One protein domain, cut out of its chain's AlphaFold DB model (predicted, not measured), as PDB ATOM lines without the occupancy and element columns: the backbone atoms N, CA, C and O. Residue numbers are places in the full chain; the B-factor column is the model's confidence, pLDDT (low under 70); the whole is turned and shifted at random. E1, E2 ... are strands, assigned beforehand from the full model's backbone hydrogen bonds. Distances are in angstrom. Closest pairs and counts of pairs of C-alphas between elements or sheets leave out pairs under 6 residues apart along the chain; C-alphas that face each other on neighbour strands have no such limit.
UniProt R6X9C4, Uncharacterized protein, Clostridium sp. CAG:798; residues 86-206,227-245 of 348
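This is residues 86 to 206 and 227 to 245 of the 348 residues of an uncharacterized protein of Clostridium sp. CAG:798 (UniProt R6X9C4). One large sheet of nine strands makes this domain, twisted and curled like part of a barrel, but left open: its edges, E1 and E9, are apart. Residues 192 to 206 and 227 to 233, which bear no named element, lie over the hollow face. The printed part has 140 residues, with no named helix and nine strands, E1 to E9, in the same order along the chain and across the antiparallel sheet; the class is all strand. The whole is compact, with a radius of gyration of the C-alphas of 16.4 A and spans of 52 by 43 by 28 A.

E1, residues 90 to 95, is an edge strand; E2, residues 100 to 105, is its antiparallel neighbour at 174 degrees. N 93 and O 101 are within hydrogen-bond range at 2.9 A. E3, residues 111 to 119, follows, with N 102 and O 115 at 2.8 A. E4, residues 125 to 135, is the antiparallel neighbour of E3, with N 116 of E3 and O 128 of E4 within hydrogen-bond range at 2.8 A. E5, residues 138 to 147, is the antiparallel neighbour of E4, with N 131 of E4 and O 142 of E5 within hydrogen-bond range at 2.9 A. E6, residues 155 to 166, stands at 158 degrees to E5, with N 141 and O 159 at 2.8 A. E7, residues 169 to 177, is the antiparallel neighbour of E6, with N 162 of E6 and O 173 of E7 within hydrogen-bond range at 2.9 A. E8, residues 183 to 191, is the antiparallel neighbour of E7, with N 174 of E7 and O 187 of E8 within hydrogen-bond range at 2.8 A. E1 to E8 form a meander, each strand the antiparallel neighbour of the one before. E9, residues 234 to 241, is the other edge strand, antiparallel to E8 with N 186 and O 240 at 2.9 A, and bends by 58 degrees at residue 237.

E1 begins at C-alpha 90 (-32.879, 23.401, 27.914). E6 is 35.0 A long, E4 32.6 A and E5 29.4 A. E9 ends at C-alpha 241 (-31.009, -10.509, 28.658).

The C-alphas of Lys 122 and Asn 167 are farthest apart, 53.2 A. Residues 207 to 226 are cut out, with 12.9 A between C-alphas 206 and 227. Of the links printed whole, E5 to E6 is short and the others are tight. Mean pLDDT of the printed part is 72.8; residues 120 to 121, 192 to 206, 227 to 235 and 242 to 245 are under 70.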
ATOM      1  N   LYS A  86     -36.584  29.515  23.009       80.88
ATOM      2  CA  LYS A  86     -37.654  30.513  23.173       80.88
ATOM      3  C   LYS A  86     -38.851  30.035  24.011       80.88
ATOM      4  O   LYS A  86     -39.669  30.863  24.400       80.88
ATOM      5  N   ASP A  87     -38.980  28.727  24.225       76.44
ATOM      6  CA  ASP A  87     -40.051  28.094  24.994       76.44
ATOM      7  C   ASP A  87     -39.565  27.704  26.408       76.44
ATOM      8  O   ASP A  87     -40.256  26.960  27.105       76.44
ATOM      9  N   ASN A  88     -38.401  28.212  26.839       72.50
ATOM     10  CA  ASN A  88     -37.745  27.914  28.115       72.50
ATOM     11  C   ASN A  88     -37.372  26.431  28.294       72.50
ATOM     12  O   ASN A  88     -37.330  25.924  29.415       72.50
ATOM     13  N   LYS A  89     -37.079  25.713  27.204       72.94
ATOM     14  CA  LYS A  89     -36.525  24.355  27.279       72.94
ATOM     15  C   LYS A  89     -35.011  24.378  27.172       72.94
ATOM     16  O   LYS A  89     -34.467  25.067  26.317       72.94
ATOM     17  N   ILE A  90     -34.336  23.571  27.986       77.56
ATOM     18  CA  ILE A  90     -32.879  23.401  27.914       77.56
ATOM     19  C   ILE A  90     -32.505  22.829  26.542       77.56
ATOM     20  O   ILE A  90     -33.032  21.790  26.136       77.56
ATOM     21  N   THR A  91     -31.573  23.481  25.853       82.62
ATOM     22  CA  THR A  91     -30.989  23.026  24.581       82.62
ATOM     23  C   THR A  91     -29.521  22.652  24.706       82.62
ATOM     24  O   THR A  91     -29.005  21.902  23.880       82.62
ATOM     25  N   GLU A  92     -28.826  23.178  25.712       84.88
ATOM     26  CA  GLU A  92     -27.416  22.878  25.939       84.88
ATOM     27  C   GLU A  92     -27.070  23.011  27.421       84.88
ATOM     28  O   GLU A  92     -27.553  23.922  28.092       84.88
ATOM     29  N   VAL A  93     -26.209  22.121  27.907       79.88
ATOM     30  CA  VAL A  93     -25.492  22.286  29.171       79.88
ATOM     31  C   VAL A  93     -24.019  22.024  28.913       79.88
ATOM     32  O   VAL A  93     -23.698  21.008  28.302       79.88
ATOM     33  N   VAL A  94     -23.131  22.911  29.356       83.25
ATOM     34  CA  VAL A  94     -21.676  22.785  29.158       83.25
ATOM     35  C   VAL A  94     -20.955  22.993  30.478       83.25
ATOM     36  O   VAL A  94     -21.292  23.924  31.210       83.25
ATOM     37  N   ASP A  95     -19.944  22.173  30.759       80.44
ATOM     38  CA  ASP A  95     -19.062  22.378  31.906       80.44
ATOM     39  C   ASP A  95     -17.739  23.090  31.543       80.44
ATOM     40  O   ASP A  95     -17.364  23.253  30.379       80.44
ATOM     41  N   ASN A  96     -16.981  23.507  32.557       81.06
ATOM     42  CA  ASN A  96     -15.655  24.122  32.405       81.06
ATOM     43  C   ASN A  96     -14.562  23.185  31.861       81.06
ATOM     44  O   ASN A  96     -13.445  23.645  31.617       81.06
ATOM     45  N   TYR A  97     -14.851  21.899  31.674       78.12
ATOM     46  CA  TYR A  97     -13.935  20.909  31.111       78.12
ATOM     47  C   TYR A  97     -14.250  20.585  29.644       78.12
ATOM     48  O   TYR A  97     -13.529  19.802  29.024       78.12
ATOM     49  N   GLY A  98     -15.271  21.227  29.066       79.00
ATOM     50  CA  GLY A  98     -15.692  21.026  27.682       79.00
ATOM     51  C   GLY A  98     -16.635  19.837  27.485       79.00
ATOM     52  O   GLY A  98     -16.925  19.494  26.337       79.00
ATOM     53  N   ASN A  99     -17.125  19.225  28.570       80.00
ATOM     54  CA  ASN A  99     -18.212  18.255  28.501       80.00
ATOM     55  C   ASN A  99     -19.509  18.986  28.178       80.00
ATOM     56  O   ASN A  99     -19.713  20.118  28.627       80.00
ATOM     57  N   TYR A 100     -20.389  18.357  27.402       80.94
ATOM     58  CA  TYR A 100     -21.663  18.981  27.069       80.94
ATOM     59  C   TYR A 100     -22.792  17.989  26.859       80.94
ATOM     60  O   TYR A 100     -22.572  16.884  26.373       80.94
ATOM     61  N   ILE A 101     -24.008  18.434  27.160       80.50
ATOM     62  CA  ILE A 101     -25.259  17.839  26.705       80.50
ATOM     63  C   ILE A 101     -25.881  18.814  25.715       80.50
ATOM     64  O   ILE A 101     -25.970  20.004  25.995       80.50
ATOM     65  N   LYS A 102     -26.321  18.321  24.561       85.56
ATOM     66  CA  LYS A 102     -27.086  19.075  23.561       85.56
ATOM     67  C   LYS A 102     -28.400  18.380  23.307       85.56
ATOM     68  O   LYS A 102     -28.416  17.164  23.141       85.56
ATOM     69  N   ILE A 103     -29.472  19.156  23.237       81.38
ATOM     70  CA  ILE A 103     -30.828  18.659  23.042       81.38
ATOM     71  C   ILE A 103     -31.477  19.454  21.915       81.38
ATOM     72  O   ILE A 103     -31.445  20.686  21.899       81.38
ATOM     73  N   LYS A 104     -32.094  18.738  20.978       87.38
ATOM     74  CA  LYS A 104     -33.009  19.310  19.991       87.38
ATOM     75  C   LYS A 104     -34.398  18.743  20.198       87.38
ATOM     76  O   LYS A 104     -34.546  17.569  20.533       87.38
ATOM     77  N   TYR A 105     -35.398  19.568  19.919       81.06
ATOM     78  CA  TYR A 105     -36.801  19.187  19.987       81.06
ATOM     79  C   TYR A 105     -37.450  19.209  18.601       81.06
ATOM     80  O   TYR A 105     -37.040  19.977  17.730       81.06
ATOM     81  N   ASP A 106     -38.467  18.374  18.405       83.25
ATOM     82  CA  ASP A 106     -39.335  18.419  17.229       83.25
ATOM     83  C   ASP A 106     -40.404  19.527  17.353       83.25
ATOM     84  O   ASP A 106     -40.504  20.235  18.358       83.25
ATOM     85  N   ASN A 107     -41.250  19.676  16.329       86.56
ATOM     86  CA  ASN A 107     -42.330  20.673  16.333       86.56
ATOM     87  C   ASN A 107     -43.412  20.404  17.398       86.56
ATOM     88  O   ASN A 107     -44.120  21.330  17.794       86.56
ATOM     89  N   ALA A 108     -43.543  19.157  17.862       80.25
ATOM     90  CA  ALA A 108     -44.415  18.764  18.967       80.25
ATOM     91  C   ALA A 108     -43.725  18.924  20.336       80.25
ATOM     92  O   ALA A 108     -44.288  18.563  21.369       80.25
ATOM     93  N   LYS A 109     -42.523  19.514  20.357       75.38
ATOM     94  CA  LYS A 109     -41.699  19.773  21.537       75.38
ATOM     95  C   LYS A 109     -41.212  18.503  22.250       75.38
ATOM     96  O   LYS A 109     -40.900  18.573  23.442       75.38
ATOM     97  N   ARG A 110     -41.130  17.372  21.548       75.06
ATOM     98  CA  ARG A 110     -40.538  16.105  22.020       75.06
ATOM     99  C   ARG A 110     -39.059  16.050  21.646       75.06
ATOM    100  O   ARG A 110     -38.636  16.819  20.790       75.06
ATOM    101  N   PHE A 111     -38.264  15.171  22.258       77.94
ATOM    102  CA  PHE A 111     -36.856  15.027  21.870       77.94
ATOM    103  C   PHE A 111     -36.728  14.588  20.416       77.94
ATOM    104  O   PHE A 111     -37.436  13.688  19.981       77.94
ATOM    105  N   LEU A 112     -35.822  15.221  19.688       84.94
ATOM    106  CA  LEU A 112     -35.467  14.867  18.318       84.94
ATOM    107  C   LEU A 112     -34.049  14.299  18.273       84.94
ATOM    108  O   LEU A 112     -33.825  13.229  17.720       84.94
ATOM    109  N   GLU A 113     -33.110  15.000  18.905       89.75
ATOM    110  CA  GLU A 113     -31.721  14.572  19.037       89.75
ATOM    111  C   GLU A 113     -31.227  14.880  20.447       89.75
ATOM    112  O   GLU A 113     -31.541  15.934  21.012       89.75
ATOM    113  N   LEU A 114     -30.390  13.997  20.977       83.62
ATOM    114  CA  LEU A 114     -29.604  14.250  22.171       83.62
ATOM    115  C   LEU A 114     -28.146  13.890  21.899       83.62
ATOM    116  O   LEU A 114     -27.851  12.872  21.279       83.62
ATOM    117  N   SER A 115     -27.207  14.711  22.354       85.12
ATOM    118  CA  SER A 115     -25.779  14.390  22.313       85.12
ATOM    119  C   SER A 115     -25.125  14.668  23.655       85.12
ATOM    120  O   SER A 115     -25.390  15.710  24.242       85.12
ATOM    121  N   ASN A 116     -24.252  13.775  24.106       79.56
ATOM    122  CA  ASN A 116     -23.472  13.928  25.327       79.56
ATOM    123  C   ASN A 116     -21.988  13.664  25.050       79.56
ATOM    124  O   ASN A 116     -21.631  12.548  24.674       79.56
ATOM    125  N   LEU A 117     -21.134  14.671  25.230       81.44
ATOM    126  CA  LEU A 117     -19.683  14.528  25.130       81.44
ATOM    127  C   LEU A 117     -19.062  14.497  26.522       81.44
ATOM    128  O   LEU A 117     -19.266  15.414  27.314       81.44
ATOM    129  N   ILE A 118     -18.228  13.487  26.754       78.88
ATOM    130  CA  ILE A 118     -17.501  13.287  28.003       78.88
ATOM    131  C   ILE A 118     -16.009  13.173  27.717       78.88
ATOM    132  O   ILE A 118     -15.573  12.276  26.999       78.88
ATOM    133  N   ALA A 119     -15.210  14.039  28.323       73.62
ATOM    134  CA  ALA A 119     -13.764  13.956  28.390       73.62
ATOM    135  C   ALA A 119     -13.361  13.052  29.562       73.62
ATOM    136  O   ALA A 119     -13.441  13.416  30.735       73.62
ATOM    137  N   VAL A 120     -12.902  11.847  29.233       68.38
ATOM    138  CA  VAL A 120     -12.398  10.866  30.206       68.38
ATOM    139  C   VAL A 120     -10.957  11.200  30.604       68.38
ATOM    140  O   VAL A 120     -10.537  10.976  31.743       68.38
ATOM    141  N   SER A 121     -10.182  11.748  29.668       69.12
ATOM    142  CA  SER A 121      -8.834  12.272  29.889       69.12
ATOM    143  C   SER A 121      -8.531  13.386  28.882       69.12
ATOM    144  O   SER A 121      -9.364  13.700  28.036       69.12
ATOM    145  N   LYS A 122      -7.326  13.969  28.947       70.44
ATOM    146  CA  LYS A 122      -6.879  15.014  28.010       70.44
ATOM    147  C   LYS A 122      -7.029  14.604  26.538       70.44
ATOM    148  O   LYS A 122      -7.334  15.454  25.709       70.44
ATOM    149  N   ASP A 123      -6.833  13.320  26.249       75.81
ATOM    150  CA  ASP A 123      -6.805  12.788  24.885       75.81
ATOM    151  C   ASP A 123      -7.956  11.808  24.608       75.81
ATOM    152  O   ASP A 123      -8.102  11.348  23.478       75.81
ATOM    153  N   ASN A 124      -8.780  11.494  25.621       77.56
ATOM    154  CA  ASN A 124      -9.866  10.531  25.494       77.56
ATOM    155  C   ASN A 124     -11.233  11.172  25.699       77.56
ATOM    156  O   ASN A 124     -11.527  11.695  26.775       77.56
ATOM    157  N   THR A 125     -12.091  11.046  24.691       81.75
ATOM    158  CA  THR A 125     -13.477  11.511  24.719       81.75
ATOM    159  C   THR A 125     -14.438  10.400  24.324       81.75
ATOM    160  O   THR A 125     -14.101   9.521  23.532       81.75
ATOM    161  N   ILE A 126     -15.647  10.445  24.870       79.19
ATOM    162  CA  ILE A 126     -16.755   9.574  24.489       79.19
ATOM    163  C   ILE A 126     -17.924  10.477  24.118       79.19
ATOM    164  O   ILE A 126     -18.326  11.325  24.913       79.19
ATOM    165  N   LEU A 127     -18.445  10.314  22.907       82.88
ATOM    166  CA  LEU A 127     -19.615  11.024  22.413       82.88
ATOM    167  C   LEU A 127     -20.770  10.040  22.263       82.88
ATOM    168  O   LEU A 127     -20.731   9.165  21.402       82.88
ATOM    169  N   TYR A 128     -21.805  10.228  23.069       80.12
ATOM    170  CA  TYR A 128     -23.085   9.549  22.929       80.12
ATOM    171  C   TYR A 128     -23.999  10.419  22.073       80.12
ATOM    172  O   TYR A 128     -24.136  11.613  22.337       80.12
ATOM    173  N   LYS A 129     -24.637   9.841  21.061       84.75
ATOM    174  CA  LYS A 129     -25.708  10.475  20.290       84.75
ATOM    175  C   LYS A 129     -26.943   9.599  20.318       84.75
ATOM    176  O   LYS A 129     -26.818   8.383  20.232       84.75
ATOM    177  N   TYR A 130     -28.101  10.232  20.403       81.25
ATOM    178  CA  TYR A 130     -29.401   9.588  20.374       81.25
ATOM    179  C   TYR A 130     -30.289  10.323  19.383       81.25
ATOM    180  O   TYR A 130     -30.513  11.525  19.532       81.25
ATOM    181  N   ASP A 131     -30.796   9.590  18.405       87.69
ATOM    182  CA  ASP A 131     -31.777  10.071  17.442       87.69
ATOM    183  C   ASP A 131     -33.131   9.456  17.787       87.69
ATOM    184  O   ASP A 131     -33.238   8.234  17.932       87.69
ATOM    185  N   PHE A 132     -34.150  10.299  17.933       84.75
ATOM    186  CA  PHE A 132     -35.491   9.896  18.339       84.75
ATOM    187  C   PHE A 132     -36.427   9.925  17.135       84.75
ATOM    188  O   PHE A 132     -36.556  10.938  16.442       84.75
ATOM    189  N   HIS A 133     -37.120   8.818  16.918       87.62
ATOM    190  CA  HIS A 133     -38.157   8.679  15.914       87.62
ATOM    191  C   HIS A 133     -39.445   8.188  16.573       87.62
ATOM    192  O   HIS A 133     -39.413   7.322  17.444       87.62
ATOM    193  N   TYR A 134     -40.576   8.765  16.183       83.38
ATOM    194  CA  TYR A 134     -41.879   8.445  16.759       83.38
ATOM    195  C   TYR A 134     -42.753   7.861  15.656       83.38
ATOM    196  O   TYR A 134     -43.050   8.561  14.685       83.38
ATOM    197  N   GLU A 135     -43.147   6.602  15.817       87.50
ATOM    198  CA  GLU A 135     -43.993   5.857  14.884       87.50
ATOM    199  C   GLU A 135     -45.192   5.318  15.657       87.50
ATOM    200  O   GLU A 135     -45.016   4.581  16.625       87.50
ATOM    201  N   ASP A 136     -46.401   5.701  15.244       86.62
ATOM    202  CA  ASP A 136     -47.641   5.399  15.964       86.62
ATOM    203  C   ASP A 136     -47.530   5.773  17.458       86.62
ATOM    204  O   ASP A 136     -47.269   6.936  17.786       86.62
ATOM    205  N   ASP A 137     -47.695   4.793  18.349       81.88
ATOM    206  CA  ASP A 137     -47.553   4.949  19.798       81.88
ATOM    207  C   ASP A 137     -46.141   4.588  20.306       81.88
ATOM    208  O   ASP A 137     -45.842   4.745  21.492       81.88
ATOM    209  N   SER A 138     -45.248   4.123  19.427       79.25
ATOM    210  CA  SER A 138     -43.896   3.686  19.773       79.25
ATOM    211  C   SER A 138     -42.859   4.801  19.611       79.25
ATOM    212  O   SER A 138     -42.946   5.688  18.757       79.25
ATOM    213  N   THR A 139     -41.815   4.736  20.436       79.56
ATOM    214  CA  THR A 139     -40.620   5.579  20.314       79.56
ATOM    215  C   THR A 139     -39.422   4.709  19.964       79.56
ATOM    216  O   THR A 139     -39.031   3.828  20.731       79.56
ATOM    217  N   ILE A 140     -38.818   4.978  18.814       84.44
ATOM    218  CA  ILE A 140     -37.618   4.311  18.323       84.44
ATOM    219  C   ILE A 140     -36.433   5.241  18.563       84.44
ATOM    220  O   ILE A 140     -36.436   6.393  18.137       84.44
ATOM    221  N   ILE A 141     -35.404   4.739  19.237       82.88
ATOM    222  CA  ILE A 141     -34.190   5.492  19.532       82.88
ATOM    223  C   ILE A 141     -33.007   4.760  18.928       82.88
ATOM    224  O   ILE A 141     -32.786   3.581  19.204       82.88
ATOM    225  N   THR A 142     -32.220   5.472  18.134       86.31
ATOM    226  CA  THR A 142     -30.918   4.986  17.677       86.31
ATOM    227  C   THR A 142     -29.845   5.640  18.526       86.31
ATOM    228  O   THR A 142     -29.722   6.863  18.511       86.31
ATOM    229  N   SER A 143     -29.068   4.846  19.260       82.25
ATOM    230  CA  SER A 143     -27.865   5.330  19.924       82.25
ATOM    231  C   SER A 143     -26.632   5.113  19.058       82.25
ATOM    232  O   SER A 143     -26.525   4.142  18.306       82.25
ATOM    233  N   ASN A 144     -25.680   6.027  19.184       85.12
ATOM    234  CA  ASN A 144     -24.360   5.928  18.595       85.12
ATOM    235  C   ASN A 144     -23.330   6.409  19.621       85.12
ATOM    236  O   ASN A 144     -23.383   7.555  20.067       85.12
ATOM    237  N   ILE A 145     -22.403   5.530  19.983       83.25
ATOM    238  CA  ILE A 145     -21.285   5.819  20.874       83.25
ATOM    239  C   ILE A 145     -20.023   5.895  20.024       83.25
ATOM    240  O   ILE A 145     -19.639   4.941  19.350       83.25
ATOM    241  N   THR A 146     -19.371   7.052  20.058       83.19
ATOM    242  CA  THR A 146     -18.129   7.320  19.338       83.19
ATOM    243  C   THR A 146     -17.013   7.614  20.333       83.19
ATOM    244  O   THR A 146     -17.111   8.551  21.126       83.19
ATOM    245  N   TYR A 147     -15.923   6.857  20.259       84.62
ATOM    246  CA  TYR A 147     -14.727   7.071  21.074       84.62
ATOM    247  C   TYR A 147     -13.721   7.923  20.304       84.62
ATOM    248  O   TYR A 147     -13.423   7.636  19.151       84.62
ATOM    249  N   ASN A 148     -13.183   8.972  20.925       85.00
ATOM    250  CA  ASN A 148     -12.120   9.816  20.360       85.00
ATOM    251  C   ASN A 148     -12.438  10.379  18.966       85.00
ATOM    252  O   ASN A 148     -11.546  10.545  18.135       85.00
ATOM    253  N   ASN A 149     -13.716  10.677  18.710       78.44
ATOM    254  CA  ASN A 149     -14.242  11.089  17.404       78.44
ATOM    255  C   ASN A 149     -14.051  10.059  16.267       78.44
ATOM    256  O   ASN A 149     -14.243  10.400  15.097       78.44
ATOM    257  N   ASP A 150     -13.728   8.800  16.576       83.81
ATOM    258  CA  ASP A 150     -13.650   7.713  15.601       83.81
ATOM    259  C   ASP A 150     -15.046   7.228  15.192       83.81
ATOM    260  O   ASP A 150     -15.584   6.233  15.678       83.81
ATOM    261  N   THR A 151     -15.644   7.960  14.258       80.62
ATOM    262  CA  THR A 151     -16.963   7.631  13.700       80.62
ATOM    263  C   THR A 151     -16.988   6.331  12.890       80.62
ATOM    264  O   THR A 151     -18.073   5.829  12.604       80.62
ATOM    265  N   SER A 152     -15.829   5.776  12.511       80.62
ATOM    266  CA  SER A 152     -15.768   4.550  11.710       80.62
ATOM    267  C   SER A 152     -16.051   3.292  12.533       80.62
ATOM    268  O   SER A 152     -16.604   2.330  12.003       80.62
ATOM    269  N   ASN A 153     -15.752   3.340  13.834       79.81
ATOM    270  CA  ASN A 153     -15.931   2.238  14.778       79.81
ATOM    271  C   ASN A 153     -16.996   2.549  15.836       79.81
ATOM    272  O   ASN A 153     -16.902   2.089  16.972       79.81
ATOM    273  N   SER A 154     -18.004   3.349  15.481       81.69
ATOM    274  CA  SER A 154     -19.080   3.667  16.414       81.69
ATOM    275  C   SER A 154     -19.877   2.428  16.817       81.69
ATOM    276  O   SER A 154     -20.326   1.672  15.947       81.69
ATOM    277  N   GLU A 155     -20.151   2.284  18.106       81.25
ATOM    278  CA  GLU A 155     -21.086   1.284  18.615       81.25
ATOM    279  C   GLU A 155     -22.509   1.831  18.516       81.25
ATOM    280  O   GLU A 155     -22.763   2.964  18.928       81.25
ATOM    281  N   LYS A 156     -23.446   1.055  17.963       83.75
ATOM    282  CA  LYS A 156     -24.854   1.447  17.898       83.75
ATOM    283  C   LYS A 156     -25.716   0.496  18.707       83.75
ATOM    284  O   LYS A 156     -25.426  -0.691  18.873       83.75
ATOM    285  N   SER A 157     -26.807   1.027  19.220       79.44
ATOM    286  CA  SER A 157     -27.882   0.226  19.783       79.44
ATOM    287  C   SER A 157     -29.207   0.841  19.383       79.44
ATOM    288  O   SER A 157     -29.311   2.047  19.163       79.44
ATOM    289  N   TYR A 158     -30.220  -0.001  19.272       83.12
ATOM    290  CA  TYR A 158     -31.559   0.428  18.898       83.12
ATOM    291  C   TYR A 158     -32.500   0.111  20.042       83.12
ATOM    292  O   TYR A 158     -32.504  -1.012  20.544       83.12
ATOM    293  N   TYR A 159     -33.294   1.089  20.444       80.12
ATOM    294  CA  TYR A 159     -34.285   0.956  21.499       80.12
ATOM    295  C   TYR A 159     -35.650   1.143  20.859       80.12
ATOM    296  O   TYR A 159     -35.881   2.148  20.196       80.12
ATOM    297  N   ASN A 160     -36.549   0.189  21.054       82.38
ATOM    298  CA  ASN A 160     -37.954   0.344  20.712       82.38
ATOM    299  C   ASN A 160     -38.757   0.362  22.008       82.38
ATOM    300  O   ASN A 160     -38.770  -0.633  22.736       82.38
ATOM    301  N   ILE A 161     -39.380   1.499  22.298       79.56
ATOM    302  CA  ILE A 161     -40.210   1.711  23.478       79.56
ATOM    303  C   ILE A 161     -41.660   1.703  23.037       79.56
ATOM    304  O   ILE A 161     -42.052   2.517  22.203       79.56
ATOM    305  N   THR A 162     -42.454   0.804  23.602       80.12
ATOM    306  CA  THR A 162     -43.861   0.647  23.236       80.12
ATOM    307  C   THR A 162     -44.737   0.710  24.487       80.12
ATOM    308  O   THR A 162     -44.494  -0.048  25.433       80.12
ATOM    309  N   PRO A 163     -45.736   1.608  24.538       76.25
ATOM    310  CA  PRO A 163     -46.728   1.604  25.600       76.25
ATOM    311  C   PRO A 163     -47.606   0.357  25.495       76.25
ATOM    312  O   PRO A 163     -47.942  -0.106  24.408       76.25
ATOM    313  N   LEU A 164     -47.984  -0.188  26.643       81.19
ATOM    314  CA  LEU A 164     -48.862  -1.344  26.768       81.19
ATOM    315  C   LEU A 164     -49.917  -1.048  27.838       81.19
ATOM    316  O   LEU A 164     -49.650  -0.326  28.797       81.19
ATOM    317  N   GLU A 165     -51.102  -1.633  27.707       81.38
ATOM    318  CA  GLU A 165     -52.169  -1.512  28.700       81.38
ATOM    319  C   GLU A 165     -52.718  -2.896  29.042       81.38
ATOM    320  O   GLU A 165     -53.026  -3.698  28.158       81.38
ATOM    321  N   PHE A 166     -52.810  -3.197  30.337       75.88
ATOM    322  CA  PHE A 166     -53.331  -4.466  30.828       75.88
ATOM    323  C   PHE A 166     -53.984  -4.285  32.197       75.88
ATOM    324  O   PHE A 166     -53.386  -3.691  33.088       75.88
ATOM    325  N   ASN A 167     -55.189  -4.834  32.390       77.50
ATOM    326  CA  ASN A 167     -55.956  -4.714  33.640       77.50
ATOM    327  C   ASN A 167     -56.031  -3.266  34.172       77.50
ATOM    328  O   ASN A 167     -55.759  -3.028  35.348       77.50
ATOM    329  N   ASP A 168     -56.346  -2.310  33.291       78.50
ATOM    330  CA  ASP A 168     -56.436  -0.871  33.592       78.50
ATOM    331  C   ASP A 168     -55.132  -0.242  34.125       78.50
ATOM    332  O   ASP A 168     -55.131   0.859  34.677       78.50
ATOM    333  N   LYS A 169     -54.001  -0.938  33.960       78.69
ATOM    334  CA  LYS A 169     -52.659  -0.449  34.269       78.69
ATOM    335  C   LYS A 169     -51.879  -0.220  32.986       78.69
ATOM    336  O   LYS A 169     -51.960  -1.007  32.041       78.69
ATOM    337  N   LYS A 170     -51.086   0.846  32.977       79.38
ATOM    338  CA  LYS A 170     -50.194   1.186  31.868       79.38
ATOM    339  C   LYS A 170     -48.801   0.647  32.126       79.38
ATOM    340  O   LYS A 170     -48.299   0.690  33.245       79.38
ATOM    341  N   TYR A 171     -48.158   0.211  31.063       77.81
ATOM    342  CA  TYR A 171     -46.813  -0.327  31.064       77.81
ATOM    343  C   TYR A 171     -46.031   0.248  29.888       77.81
ATOM    344  O   TYR A 171     -46.612   0.746  28.926       77.81
ATOM    345  N   PHE A 172     -44.711   0.132  29.942       76.12
ATOM    346  CA  PHE A 172     -43.854   0.382  28.787       76.12
ATOM    347  C   PHE A 172     -42.891  -0.782  28.626       76.12
ATOM    348  O   PHE A 172     -42.193  -1.154  29.573       76.12
ATOM    349  N   SER A 173     -42.857  -1.359  27.428       77.31
ATOM    350  CA  SER A 173     -41.828  -2.315  27.045       77.31
ATOM    351  C   SER A 173     -40.683  -1.587  26.358       77.31
ATOM    352  O   SER A 173     -40.897  -0.628  25.621       77.31
ATOM    353  N   VAL A 174     -39.459  -2.041  26.606       78.38
ATOM    354  CA  VAL A 174     -38.257  -1.560  25.928       78.38
ATOM    355  C   VAL A 174     -37.533  -2.761  25.348       78.38
ATOM    356  O   VAL A 174     -37.063  -3.627  26.086       78.38
ATOM    357  N   ILE A 175     -37.424  -2.816  24.026       81.38
ATOM    358  CA  ILE A 175     -36.601  -3.802  23.328       81.38
ATOM    359  C   ILE A 175     -35.301  -3.120  22.927       81.38
ATOM    360  O   ILE A 175     -35.316  -2.160  22.160       81.38
ATOM    361  N   VAL A 176     -34.182  -3.636  23.426       80.75
ATOM    362  CA  VAL A 176     -32.840  -3.178  23.064       80.75
ATOM    363  C   VAL A 176     -32.247  -4.163  22.070       80.75
ATOM    364  O   VAL A 176     -32.215  -5.366  22.338       80.75
ATOM    365  N   SER A 177     -31.756  -3.658  20.944       80.25
ATOM    366  CA  SER A 177     -31.142  -4.449  19.880       80.25
ATOM    367  C   SER A 177     -29.723  -3.990  19.566       80.25
ATOM    368  O   SER A 177     -29.392  -2.812  19.711       80.25
ATOM    369  N   ASP A 178     -28.894  -4.932  19.120       81.12
ATOM    370  CA  ASP A 178     -27.523  -4.675  18.679       81.12
ATOM    371  C   ASP A 178     -27.454  -4.033  17.278       81.12
ATOM    372  O   ASP A 178     -28.469  -3.788  16.624       81.12
ATOM    373  N   ASN A 179     -26.233  -3.813  16.776       80.94
ATOM    374  CA  ASN A 179     -25.962  -3.286  15.432       80.94
ATOM    375  C   ASN A 179     -26.680  -4.037  14.290       80.94
ATOM    376  O   ASN A 179     -26.950  -3.442  13.246       80.94
ATOM    377  N   ASN A 180     -26.987  -5.324  14.474       83.44
ATOM    378  CA  ASN A 180     -27.658  -6.175  13.493       83.44
ATOM    379  C   ASN A 180     -29.181  -6.221  13.699       83.44
ATOM    380  O   ASN A 180     -29.846  -7.055  13.089       83.44
ATOM    381  N   HIS A 181     -29.729  -5.344  14.549       83.56
ATOM    382  CA  HIS A 181     -31.137  -5.325  14.950       83.56
ATOM    383  C   HIS A 181     -31.586  -6.628  15.625       83.56
ATOM    384  O   HIS A 181     -32.770  -6.967  15.625       83.56
ATOM    385  N   LYS A 182     -30.648  -7.376  16.220       84.38
ATOM    386  CA  LYS A 182     -30.984  -8.550  17.019       84.38
ATOM    387  C   LYS A 182     -31.310  -8.100  18.446       84.38
ATOM    388  O   LYS A 182     -30.459  -7.453  19.059       84.38
ATOM    389  N   PRO A 183     -32.473  -8.473  19.012       82.12
ATOM    390  CA  PRO A 183     -32.787  -8.184  20.406       82.12
ATOM    391  C   PRO A 183     -31.740  -8.787  21.349       82.12
ATOM    392  O   PRO A 183     -31.455  -9.988  21.304       82.12
ATOM    393  N   ILE A 184     -31.175  -7.946  22.209       78.31
ATOM    394  CA  ILE A 184     -30.210  -8.318  23.248       78.31
ATOM    395  C   ILE A 184     -30.789  -8.153  24.649       78.31
ATOM    396  O   ILE A 184     -30.366  -8.865  25.559       78.31
ATOM    397  N   SER A 185     -31.773  -7.268  24.817       74.56
ATOM    398  CA  SER A 185     -32.505  -7.113  26.066       74.56
ATOM    399  C   SER A 185     -33.971  -6.771  25.819       74.56
ATOM    400  O   SER A 185     -34.307  -6.114  24.831       74.56
ATOM    401  N   LYS A 186     -34.842  -7.224  26.718       78.62
ATOM    402  CA  LYS A 186     -36.246  -6.814  26.795       78.62
ATOM    403  C   LYS A 186     -36.538  -6.393  28.224       78.62
ATOM    404  O   LYS A 186     -36.227  -7.132  29.152       78.62
ATOM    405  N   ILE A 187     -37.136  -5.230  28.397       77.00
ATOM    406  CA  ILE A 187     -37.380  -4.630  29.706       77.00
ATOM    407  C   ILE A 187     -38.845  -4.230  29.787       77.00
ATOM    408  O   ILE A 187     -39.425  -3.818  28.784       77.00
ATOM    409  N   LEU A 188     -39.448  -4.366  30.964       76.81
ATOM    410  CA  LEU A 188     -40.834  -3.985  31.204       76.81
ATOM    411  C   LEU A 188     -40.955  -3.133  32.463       76.81
ATOM    412  O   LEU A 188     -40.436  -3.503  33.520       76.81
ATOM    413  N   TYR A 189     -41.704  -2.044  32.334       75.81
ATOM    414  CA  TYR A 189     -42.019  -1.104  33.404       75.81
ATOM    415  C   TYR A 189     -43.524  -0.993  33.611       75.81
ATOM    416  O   TYR A 189     -44.264  -0.973  32.631       75.81
ATOM    417  N   GLU A 190     -43.971  -0.848  34.858       76.00
ATOM    418  CA  GLU A 190     -45.327  -0.388  35.200       76.00
ATOM    419  C   GLU A 190     -45.295   1.131  35.307       76.00
ATOM    420  O   GLU A 190     -44.551   1.664  36.122       76.00
ATOM    421  N   SER A 191     -46.077   1.839  34.495       71.44
ATOM    422  CA  SER A 191     -46.138   3.300  34.519       71.44
ATOM    423  C   SER A 191     -46.647   3.808  35.867       71.44
ATOM    424  O   SER A 191     -47.648   3.322  36.387       71.44
ATOM    425  N   LEU A 192     -46.007   4.848  36.397       62.28
ATOM    426  CA  LEU A 192     -46.440   5.513  37.630       62.28
ATOM    427  C   LEU A 192     -47.497   6.613  37.399       62.28
ATOM    428  O   LEU A 192     -47.702   7.436  38.289       62.28
ATOM    429  N   ASP A 193     -48.117   6.689  36.208       53.81
ATOM    430  CA  ASP A 193     -49.013   7.784  35.767       53.81
ATOM    431  C   ASP A 193     -48.426   9.201  35.984       53.81
ATOM    432  O   ASP A 193     -49.133  10.212  35.984       53.81
ATOM    433  N   LYS A 194     -47.103   9.309  36.147       42.56
ATOM    434  CA  LYS A 194     -46.402  10.590  36.188       42.56
ATOM    435  C   LYS A 194     -46.167  11.040  34.754       42.56
ATOM    436  O   LYS A 194     -45.532  10.333  33.974       42.56
ATOM    437  N   GLU A 195     -46.670  12.222  34.414       35.47
ATOM    438  CA  GLU A 195     -46.330  12.890  33.161       35.47
ATOM    439  C   GLU A 195     -44.802  13.006  33.085       35.47
ATOM    440  O   GLU A 195     -44.168  13.548  33.997       35.47
ATOM    441  N   ILE A 196     -44.193  12.437  32.038       36.09
ATOM    442  CA  ILE A 196     -42.740  12.458  31.880       36.09
ATOM    443  C   ILE A 196     -42.339  13.885  31.529       36.09
ATOM    444  O   ILE A 196     -42.292  14.287  30.366       36.09
ATOM    445  N   ASN A 197     -42.076  14.686  32.555       30.66
ATOM    446  CA  ASN A 197     -41.640  16.050  32.359       30.66
ATOM    447  C   ASN A 197     -40.127  16.083  32.129       30.66
ATOM    448  O   ASN A 197     -39.340  16.408  33.017       30.66
ATOM    449  N   TYR A 198     -39.739  15.790  30.890       36.56
ATOM    450  CA  TYR A 198     -38.367  15.824  30.392       36.56
ATOM    451  C   TYR A 198     -37.631  17.157  30.595       36.56
ATOM    452  O   TYR A 198     -36.406  17.183  30.512       36.56
ATOM    453  N   SER A 199     -38.341  18.253  30.895       29.86
ATOM    454  CA  SER A 199     -37.710  19.547  31.191       29.86
ATOM    455  C   SER A 199     -37.052  19.612  32.577       29.86
ATOM    456  O   SER A 199     -36.163  20.434  32.779       29.86
ATOM    457  N   ASN A 200     -37.404  18.697  33.493       26.98
ATOM    458  CA  ASN A 200     -36.787  18.568  34.820       26.98
ATOM    459  C   ASN A 200     -35.810  17.382  34.938       26.98
ATOM    460  O   ASN A 200     -35.140  17.256  35.959       26.98
ATOM    461  N   ILE A 201     -35.717  16.525  33.912       30.72
ATOM    462  CA  ILE A 201     -34.988  15.239  33.955       30.72
ATOM    463  C   ILE A 201     -33.460  15.410  33.880       30.72
ATOM    464  O   ILE A 201     -32.723  14.509  34.260       30.72
ATOM    465  N   PHE A 202     -32.965  16.583  33.479       35.06
ATOM    466  CA  PHE A 202     -31.531  16.886  33.445       35.06
ATOM    467  C   PHE A 202     -31.133  17.909  34.510       35.06
ATOM    468  O   PHE A 202     -30.468  18.902  34.229       35.06
ATOM    469  N   SER A 203     -31.524  17.670  35.761       29.02
ATOM    470  CA  SER A 203     -30.684  18.138  36.859       29.02
ATOM    471  C   SER A 203     -29.456  17.233  36.868       29.02
ATOM    472  O   SER A 203     -29.534  16.090  37.298       29.02
ATOM    473  N   LEU A 204     -28.317  17.706  36.362       37.03
ATOM    474  CA  LEU A 204     -27.042  16.969  36.430       37.03
ATOM    475  C   LEU A 204     -26.605  16.629  37.868       37.03
ATOM    476  O   LEU A 204     -25.666  15.863  38.060       37.03
ATOM    477  N   LEU A 205     -27.284  17.196  38.867       31.45
ATOM    478  CA  LEU A 205     -27.095  16.924  40.289       31.45
ATOM    479  C   LEU A 205     -27.989  15.786  40.805       31.45
ATOM    480  O   LEU A 205     -27.679  15.231  41.850       31.45
ATOM    481  N   ASP A 206     -29.045  15.430  40.062       32.91
ATOM    482  CA  ASP A 206     -30.012  14.367  40.380       32.91
ATOM    483  C   ASP A 206     -29.972  13.238  39.325       32.91
ATOM    484  O   ASP A 206     -30.978  12.583  39.048       32.91
ATOM    485  N   THR A 227     -26.296   8.027  30.768       38.19
ATOM    486  CA  THR A 227     -26.784   6.675  30.508       38.19
ATOM    487  C   THR A 227     -28.247   6.872  30.141       38.19
ATOM    488  O   THR A 227     -28.935   7.570  30.888       38.19
ATOM    489  N   MET A 228     -28.722   6.368  28.990       37.47
ATOM    490  CA  MET A 228     -30.160   6.446  28.692       37.47
ATOM    491  C   MET A 228     -30.896   5.986  29.945       37.47
ATOM    492  O   MET A 228     -30.645   4.856  30.375       37.47
ATOM    493  N   PRO A 229     -31.716   6.848  30.567       36.75
ATOM    494  CA  PRO A 229     -32.433   6.440  31.746       36.75
ATOM    495  C   PRO A 229     -33.282   5.261  31.302       36.75
ATOM    496  O   PRO A 229     -34.155   5.397  30.443       36.75
ATOM    497  N   LEU A 230     -33.002   4.091  31.874       39.69
ATOM    498  CA  LEU A 230     -34.065   3.160  32.193       39.69
ATOM    499  C   LEU A 230     -35.163   4.029  32.799       39.69
ATOM    500  O   LEU A 230     -34.939   4.678  33.817       39.69
ATOM    501  N   PHE A 231     -36.229   4.212  32.027       43.50
ATOM    502  CA  PHE A 231     -37.198   5.280  32.195       43.50
ATOM    503  C   PHE A 231     -37.632   5.344  33.660       43.50
ATOM    504  O   PHE A 231     -38.406   4.494  34.088       43.50
ATOM    505  N   ASN A 232     -37.165   6.346  34.419       44.72
ATOM    506  CA  ASN A 232     -37.532   6.572  35.829       44.72
ATOM    507  C   ASN A 232     -38.974   7.121  35.940       44.72
ATOM    508  O   ASN A 232     -39.273   8.146  36.542       44.72
ATOM    509  N   THR A 233     -39.872   6.479  35.208       47.19
ATOM    510  CA  THR A 233     -41.264   6.860  34.955       47.19
ATOM    511  C   THR A 233     -42.199   5.703  35.296       47.19
ATOM    512  O   THR A 233     -43.421   5.831  35.212       47.19
ATOM    513  N   GLY A 234     -41.615   4.574  35.703       56.72
ATOM    514  CA  GLY A 234     -42.309   3.359  36.047       56.72
ATOM    515  C   GLY A 234     -41.489   2.467  36.970       56.72
ATOM    516  O   GLY A 234     -40.269   2.591  37.023       56.72
ATOM    517  N   ASN A 235     -42.161   1.556  37.663       68.56
ATOM    518  CA  ASN A 235     -41.504   0.532  38.469       68.56
ATOM    519  C   ASN A 235     -40.953  -0.547  37.537       68.56
ATOM    520  O   ASN A 235     -41.685  -1.048  36.677       68.56
ATOM    521  N   LEU A 236     -39.679  -0.908  37.693       70.69
ATOM    522  CA  LEU A 236     -39.092  -2.022  36.954       70.69
ATOM    523  C   LEU A 236     -39.794  -3.327  37.347       70.69
ATOM    524  O   LEU A 236     -39.874  -3.655  38.524       70.69
ATOM    525  N   ILE A 237     -40.264  -4.089  36.360       74.25
ATOM    526  CA  ILE A 237     -40.946  -5.372  36.593       74.25
ATOM    527  C   ILE A 237     -40.082  -6.538  36.139       74.25
ATOM    528  O   ILE A 237     -40.018  -7.582  36.791       74.25
ATOM    529  N   TYR A 238     -39.455  -6.389  34.974       74.75
ATOM    530  CA  TYR A 238     -38.825  -7.499  34.278       74.75
ATOM    531  C   TYR A 238     -37.656  -7.038  33.424       74.75
ATOM    532  O   TYR A 238     -37.751  -6.029  32.725       74.75
ATOM    533  N   ILE A 239     -36.589  -7.837  33.438       74.38
ATOM    534  CA  ILE A 239     -35.500  -7.755  32.468       74.38
ATOM    535  C   ILE A 239     -35.218  -9.149  31.914       74.38
ATOM    536  O   ILE A 239     -34.949 -10.089  32.663       74.38
ATOM    537  N   ASN A 240     -35.201  -9.263  30.592       77.62
ATOM    538  CA  ASN A 240     -34.609 -10.369  29.862       77.62
ATOM    539  C   ASN A 240     -33.302  -9.917  29.230       77.62
ATOM    540  O   ASN A 240     -33.314  -8.967  28.456       77.62
ATOM    541  N   TYR A 241     -32.222 -10.653  29.449       71.38
ATOM    542  CA  TYR A 241     -31.009 -10.509  28.658       71.38
ATOM    543  C   TYR A 241     -30.895 -11.680  27.682       71.38
ATOM    544  O   TYR A 241     -30.450 -12.778  28.022       71.38
ATOM    545  N   SER A 242     -31.311 -11.441  26.439       69.88
ATOM    546  CA  SER A 242     -31.309 -12.446  25.373       69.88
ATOM    547  C   SER A 242     -29.892 -12.804  24.905       69.88
ATOM    548  O   SER A 242     -29.661 -13.921  24.443       69.88
ATOM    549  N   SER A 243     -28.931 -11.879  25.015       63.16
ATOM    550  CA  SER A 243     -27.540 -12.096  24.586       63.16
ATOM    551  C   SER A 243     -26.700 -12.894  25.591       63.16
ATOM    552  O   SER A 243     -25.779 -13.601  25.184       63.16
ATOM    553  N   SER A 244     -27.026 -12.835  26.884       55.44
ATOM    554  CA  SER A 244     -26.329 -13.539  27.965       55.44
ATOM    555  C   SER A 244     -27.139 -14.741  28.436       55.44
ATOM    556  O   SER A 244     -27.790 -14.707  29.472       55.44
ATOM    557  N   LEU A 245     -27.098 -15.833  27.664       64.69
ATOM    558  CA  LEU A 245     -27.680 -17.125  28.056       64.69
ATOM    559  C   LEU A 245     -29.200 -17.095  28.339       64.69
ATOM    560  O   LEU A 245     -29.722 -18.039  28.919       64.69
TER     561      LEU A 245